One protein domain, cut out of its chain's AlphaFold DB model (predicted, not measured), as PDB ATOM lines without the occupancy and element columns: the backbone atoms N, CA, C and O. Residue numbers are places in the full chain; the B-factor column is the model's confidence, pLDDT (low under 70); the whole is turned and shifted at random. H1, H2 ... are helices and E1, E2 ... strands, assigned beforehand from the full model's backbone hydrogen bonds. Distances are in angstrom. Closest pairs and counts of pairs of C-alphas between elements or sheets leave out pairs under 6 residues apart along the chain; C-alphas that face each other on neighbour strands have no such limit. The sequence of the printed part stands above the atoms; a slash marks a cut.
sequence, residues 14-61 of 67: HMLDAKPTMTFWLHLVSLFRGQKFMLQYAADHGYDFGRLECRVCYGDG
ATOM      1  N   HIS A  14      51.398  31.614 269.508       75.62
ATOM      2  CA  HIS A  14      50.752  30.615 268.657       75.62
ATOM      3  C   HIS A  14      51.043  29.161 269.071       75.62
ATOM      4  O   HIS A  14      50.468  28.243 268.500       75.62
ATOM      5  N   MET A  15      51.962  28.937 270.016       74.00
ATOM      6  CA  MET A  15      52.236  27.624 270.612       74.00
ATOM      7  C   MET A  15      51.543  27.429 271.969       74.00
ATOM      8  O   MET A  15      51.765  26.400 272.616       74.00
ATOM      9  N   LEU A  16      50.763  28.409 272.435       75.00
ATOM     10  CA  LEU A  16      49.878  28.231 273.583       75.00
ATOM     11  C   LEU A  16      48.644  27.441 273.146       75.00
ATOM     12  O   LEU A  16      48.116  27.652 272.056       75.00
ATOM     13  N   ASP A  17      48.188  26.542 274.013       78.25
ATOM     14  CA  ASP A  17      46.983  25.759 273.757       78.25
ATOM     15  C   ASP A  17      45.784  26.472 274.381       78.25
ATOM     16  O   ASP A  17      45.878  27.019 275.485       78.25
ATOM     17  N   ALA A  18      44.642  26.422 273.698       80.62
ATOM     18  CA  ALA A  18      43.367  26.759 274.314       80.62
ATOM     19  C   ALA A  18      43.015  25.670 275.333       80.62
ATOM     20  O   ALA A  18      43.003  24.479 275.009       80.62
ATOM     21  N   LYS A  19      42.758  26.073 276.576       84.56
ATOM     22  CA  LYS A  19      42.482  25.168 277.692       84.56
ATOM     23  C   LYS A  19      41.248  25.631 278.466       84.56
ATOM     24  O   LYS A  19      40.941  26.828 278.462       84.56
ATOM     25  N   PRO A  20      40.517  24.705 279.112       87.69
ATOM     26  CA  PRO A  20      39.386  25.083 279.937       87.69
ATOM     27  C   PRO A  20      39.891  25.809 281.184       87.69
ATOM     28  O   PRO A  20      40.988  25.529 281.670       87.69
ATOM     29  N   THR A  21      39.079  26.712 281.734       83.44
ATOM     30  CA  THR A  21      39.407  27.318 283.034       83.44
ATOM     31  C   THR A  21      39.519  26.211 284.080       83.44
ATOM     32  O   THR A  21      38.569  25.454 284.286       83.44
ATOM     33  N   MET A  22      40.679  26.094 284.732       83.56
ATOM     34  CA  MET A  22      40.931  24.997 285.664       83.56
ATOM     35  C   MET A  22      40.002  25.086 286.885       83.56
ATOM     36  O   MET A  22      40.147  25.962 287.735       83.56
ATOM     37  N   THR A  23      39.060  24.149 286.987       86.75
ATOM     38  CA  THR A  23      38.175  23.974 288.147       86.75
ATOM     39  C   THR A  23      38.690  22.865 289.063       86.75
ATOM     40  O   THR A  23      39.564  22.086 288.685       86.75
ATOM     41  N   PHE A  24      38.119  22.740 290.266       89.06
ATOM     42  CA  PHE A  24      38.458  21.654 291.193       89.06
ATOM     43  C   PHE A  24      38.284  20.261 290.558       89.06
ATOM     44  O   PHE A  24      39.174  19.420 290.656       89.06
ATOM     45  N   TRP A  25      37.183  20.037 289.831       89.88
ATOM     46  CA  TRP A  25      36.918  18.768 289.145       89.88
ATOM     47  C   TRP A  25      37.936  18.471 288.050       89.88
ATOM     48  O   TRP A  25      38.482  17.371 288.004       89.88
ATOM     49  N   LEU A  26      38.244  19.455 287.204       88.50
ATOM     50  CA  LEU A  26      39.255  19.301 286.159       88.50
ATOM     51  C   LEU A  26      40.640  19.060 286.762       88.50
ATOM     52  O   LEU A  26      41.389  18.224 286.262       88.50
ATOM     53  N   HIS A  27      40.959  19.701 287.887       88.19
ATOM     54  CA  HIS A  27      42.203  19.448 288.602       88.19
ATOM     55  C   HIS A  27      42.297  17.991 289.069       88.19
ATOM     56  O   HIS A  27      43.314  17.342 288.830       88.19
ATOM     57  N   LEU A  28      41.230  17.444 289.665       92.25
ATOM     58  CA  LEU A  28      41.182  16.037 290.068       92.25
ATOM     59  C   LEU A  28      41.292  15.096 288.863       92.25
ATOM     60  O   LEU A  28      42.108  14.176 288.877       92.25
ATOM     61  N   VAL A  29      40.529  15.338 287.793       90.94
ATOM     62  CA  VAL A  29      40.597  14.518 286.573       90.94
ATOM     63  C   VAL A  29      42.005  14.559 285.977       90.94
ATOM     64  O   VAL A  29      42.537  13.519 285.592       90.94
ATOM     65  N   SER A  30      42.648  15.728 285.958       88.62
ATOM     66  CA  SER A  30      44.026  15.878 285.491       88.62
ATOM     67  C   SER A  30      45.024  15.145 286.387       88.62
ATOM     68  O   SER A  30      45.961  14.547 285.863       88.62
ATOM     69  N   LEU A  31      44.841  15.174 287.709       88.19
ATOM     70  CA  LEU A  31      45.729  14.516 288.670       88.19
ATOM     71  C   LEU A  31      45.654  12.985 288.556       88.19
ATOM     72  O   LEU A  31      46.682  12.317 288.545       88.19
ATOM     73  N   PHE A  32      44.442  12.434 288.438       93.00
ATOM     74  CA  PHE A  32      44.218  10.985 288.444       93.00
ATOM     75  C   PHE A  32      44.279  10.333 287.059       93.00
ATOM     76  O   PHE A  32      44.648   9.167 286.951       93.00
ATOM     77  N   ARG A  33      43.893  11.048 285.996       91.31
ATOM     78  CA  ARG A  33      43.768  10.491 284.631       91.31
ATOM     79  C   ARG A  33      44.677  11.175 283.611       91.31
ATOM     80  O   ARG A  33      44.767  10.732 282.467       91.31
ATOM     81  N   GLY A  34      45.362  12.240 284.017       87.31
ATOM     82  CA  GLY A  34      46.244  13.017 283.161       87.31
ATOM     83  C   GLY A  34      45.523  14.079 282.330       87.31
ATOM     84  O   GLY A  34      44.303  14.098 282.157       87.31
ATOM     85  N   GLN A  35      46.330  14.972 281.764       84.31
ATOM     86  CA  GLN A  35      45.880  16.152 281.026       84.31
ATOM     87  C   GLN A  35      45.010  15.828 279.802       84.31
ATOM     88  O   GLN A  35      44.041  16.538 279.547       84.31
ATOM     89  N   LYS A  36      45.323  14.767 279.046       87.19
ATOM     90  CA  LYS A  36      44.551  14.405 277.844       87.19
ATOM     91  C   LYS A  36      43.113  14.008 278.194       87.19
ATOM     92  O   LYS A  36      42.183  14.450 277.531       87.19
ATOM     93  N   PHE A  37      42.938  13.216 279.254       90.38
ATOM     94  CA  PHE A  37      41.611  12.835 279.740       90.38
ATOM     95  C   PHE A  37      40.838  14.028 280.276       90.38
ATOM     96  O   PHE A  37      39.637  14.117 280.055       90.38
ATOM     97  N   MET A  38      41.517  14.946 280.958       90.81
ATOM     98  CA  MET A  38      40.872  16.152 281.453       90.81
ATOM     99  C   MET A  38      40.360  17.047 280.319       90.81
ATOM    100  O   MET A  38      39.228  17.511 280.395       90.81
ATOM    101  N   LEU A  39      41.141  17.226 279.250       88.62
ATOM    102  CA  LEU A  39      40.711  17.976 278.065       88.62
ATOM    103  C   LEU A  39      39.489  17.336 277.395       88.62
ATOM    104  O   LEU A  39      38.546  18.041 277.050       88.62
ATOM    105  N   GLN A  40      39.491  16.008 277.255       91.75
ATOM    106  CA  GLN A  40      38.347  15.274 276.711       91.75
ATOM    107  C   GLN A  40      37.111  15.442 277.604       91.75
ATOM    108  O   GLN A  40      36.055  15.822 277.122       91.75
ATOM    109  N   TYR A  41      37.263  15.249 278.916       93.00
ATOM    110  CA  TYR A  41      36.189  15.423 279.896       93.00
ATOM    111  C   TYR A  41      35.609  16.844 279.881       93.00
ATOM    112  O   TYR A  41      34.399  17.023 279.965       93.00
ATOM    113  N   ALA A  42      36.465  17.860 279.751       91.62
ATOM    114  CA  ALA A  42      36.039  19.248 279.627       91.62
ATOM    115  C   ALA A  42      35.193  19.474 278.363       91.62
ATOM    116  O   ALA A  42      34.141  20.107 278.440       91.62
ATOM    117  N   ALA A  43      35.619  18.922 277.223       90.25
ATOM    118  CA  ALA A  43      34.871  19.003 275.970       90.25
ATOM    119  C   ALA A  43      33.525  18.256 276.051       90.25
ATOM    120  O   ALA A  43      32.493  18.810 275.680       90.25
ATOM    121  N   ASP A  44      33.517  17.044 276.613       94.06
ATOM    122  CA  ASP A  44      32.327  16.188 276.731       94.06
ATOM    123  C   ASP A  44      31.268  16.752 277.702       94.06
ATOM    124  O   ASP A  44      30.116  16.318 277.704       94.06
ATOM    125  N   HIS A  45      31.645  17.702 278.561       91.81
ATOM    126  CA  HIS A  45      30.759  18.327 279.548       91.81
ATOM    127  C   HIS A  45      30.520  19.820 279.308       91.81
ATOM    128  O   HIS A  45      29.939  20.485 280.164       91.81
ATOM    129  N   GLY A  46      30.931  20.344 278.149       90.12
ATOM    130  CA  GLY A  46      30.619  21.714 277.739       90.12
ATOM    131  C   GLY A  46      31.332  22.794 278.552       90.12
ATOM    132  O   GLY A  46      30.784  23.877 278.734       90.12
ATOM    133  N   TYR A  47      32.534  22.517 279.063       90.31
ATOM    134  CA  TYR A  47      33.357  23.554 279.687       90.31
ATOM    135  C   TYR A  47      33.895  24.522 278.628       90.31
ATOM    136  O   TYR A  47      34.326  24.099 277.556       90.31
ATOM    137  N   ASP A  48      33.951  25.812 278.960       85.12
ATOM    138  CA  ASP A  48      34.489  26.839 278.068       85.12
ATOM    139  C   ASP A  48      36.022  26.828 278.008       85.12
ATOM    140  O   ASP A  48      36.716  26.936 279.026       85.12
ATOM    141  N   PHE A  49      36.554  26.799 276.784       86.50
ATOM    142  CA  PHE A  49      37.982  26.897 276.470       86.50
ATOM    143  C   PHE A  49      38.358  28.348 276.157       86.50
ATOM    144  O   PHE A  49      38.760  28.691 275.048       86.50
ATOM    145  N   GLY A  50      38.171  29.225 277.143       76.69
ATOM    146  CA  GLY A  50      38.361  30.671 276.985       76.69
ATOM    147  C   GLY A  50      39.768  31.182 277.300       76.69
ATOM    148  O   GLY A  50      39.996  32.387 277.227       76.69
ATOM    149  N   ARG A  51      40.705  30.312 277.704       77.62
ATOM    150  CA  ARG A  51      42.036  30.725 278.171       77.62
ATOM    151  C   ARG A  51      43.152  30.102 277.345       77.62
ATOM    152  O   ARG A  51      43.128  28.913 277.041       77.62
ATOM    153  N   LEU A  52      44.151  30.925 277.027       77.19
ATOM    154  CA  LEU A  52      45.425  30.473 276.482       77.19
ATOM    155  C   LEU A  52      46.372  30.185 277.640       77.19
ATOM    156  O   LEU A  52      46.807  31.086 278.359       77.19
ATOM    157  N   GLU A  53      46.702  28.914 277.811       80.62
ATOM    158  CA  GLU A  53      47.576  28.464 278.884       80.62
ATOM    159  C   GLU A  53      48.773  27.707 278.324       80.62
ATOM    160  O   GLU A  53      48.788  27.204 277.197       80.62
ATOM    161  N   CYS A  54      49.818  27.585 279.137       79.88
ATOM    162  CA  CYS A  54      50.985  26.840 278.707       79.88
ATOM    163  C   CYS A  54      50.673  25.348 278.541       79.88
ATOM    164  O   CYS A  54      50.143  24.684 279.441       79.88
ATOM    165  N   ARG A  55      51.103  24.806 277.395       77.81
ATOM    166  CA  ARG A  55      50.910  23.413 276.971       77.81
ATOM    167  C   ARG A  55      51.346  22.366 278.000       77.81
ATOM    168  O   ARG A  55      50.688  21.336 278.107       77.81
ATOM    169  N   VAL A  56      52.382  22.653 278.801       77.44
ATOM    170  CA  VAL A  56      52.966  21.718 279.789       77.44
ATOM    171  C   VAL A  56      52.428  21.919 281.210       77.44
ATOM    172  O   VAL A  56      52.037  20.957 281.857       77.44
ATOM    173  N   CYS A  57      52.461  23.154 281.727       75.81
ATOM    174  CA  CYS A  57      52.310  23.439 283.164       75.81
ATOM    175  C   CYS A  57      50.851  23.686 283.604       75.81
ATOM    176  O   CYS A  57      50.597  23.695 284.815       75.81
ATOM    177  N   TYR A  58      49.930  23.943 282.655       75.44
ATOM    178  CA  TYR A  58      48.592  24.493 282.963       75.44
ATOM    179  C   TYR A  58      48.687  25.739 283.862       75.44
ATOM    180  O   TYR A  58      48.003  25.884 284.869       75.44
ATOM    181  N   GLY A  59      49.692  26.563 283.594       74.19
ATOM    182  CA  GLY A  59      49.871  27.850 284.243       74.19
ATOM    183  C   GLY A  59      49.565  28.948 283.246       74.19
ATOM    184  O   GLY A  59      49.637  28.706 282.031       74.19
ATOM    185  N   ASP A  60      49.292  30.135 283.779       71.81
ATOM    186  CA  ASP A  60      49.028  31.332 282.992       71.81
ATOM    187  C   ASP A  60      50.160  31.519 281.979       71.81
ATOM    188  O   ASP A  60      51.335  31.688 282.325       71.81
ATOM    189  N   GLY A  61      49.802  31.345 280.706       63.69
ATOM    190  CA  GLY A  61      50.739  31.348 279.587       63.69
ATOM    191  C   GLY A  61      51.096  32.752 279.117       63.69
ATOM    192  O   GLY A  61      51.827  32.878 278.144       63.69
TER     193      GLY A  61
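Overview. This is residues 14 to 61 of the 67 residues of an uncharacterized protein of Ochrobactrum intermedium M86 (UniProt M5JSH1). Two short helices, H1 and H2, make a V at one end of the model, and at the other end lies a tiny two-stranded ladder of E1 and E2, with residues 54 to 61 looping on after E2. The links from E1 to H1 and from H2 to E2 run between the two ends. The printed part has 48 residues, with the order E1, H1, H2, E2 along the chain; the sheet, E1 - E2, is antiparallel, and the class is mixed, helices and strands. The whole is compact, with a radius of gyration of the C-alphas of 9.9 A and spans of 26 by 20 by 16 A.

Arrangement. Look first at the sheet: E1, residues 17 to 19, and E2, residues 51 to 53, are antiparallel neighbours, with 125 degrees between their directions. The C-alphas of Ala 18 and Leu 52 face each other at 4.8 A. N 19 and O 51, 2.9 A apart, and N 53 and O 17, 3.1 A apart, are within hydrogen-bond range. Moving outward, the closest C-alphas of E1 and H2, residues 35 to 44, are those of Lys 19 and Leu 39, 7.4 A apart. H2 and H1, residues 24 to 33, touch, and their closest C-alphas are those of Met 38 and Ser 30, 5.1 A apart. They run opposite ways at a steep tilt of 51 degrees. H1 and E2 are apart. In H1 and H2 every O i to N i+4 pair is within hydrogen-bond range.

Along the chain. Find C-alpha 17 at (46.983, 25.759, 273.757), where E1 begins; E1 and E2 each measure 6.0 A. From C-alpha 24 at (38.458, 21.654, 291.193), H1 runs 14.0 A, and H2 then runs 14.2 A to C-alpha 44 at (32.327, 16.188, 276.731).

Size, cuts and confidence. The C-alphas of His 14 and Phe 32 are the two farthest apart, at 28.6 A. The printed part has no cut, and no link is long. Its mean pLDDT is 84.4; look for low confidence at residue 61, the one printed residue under 70.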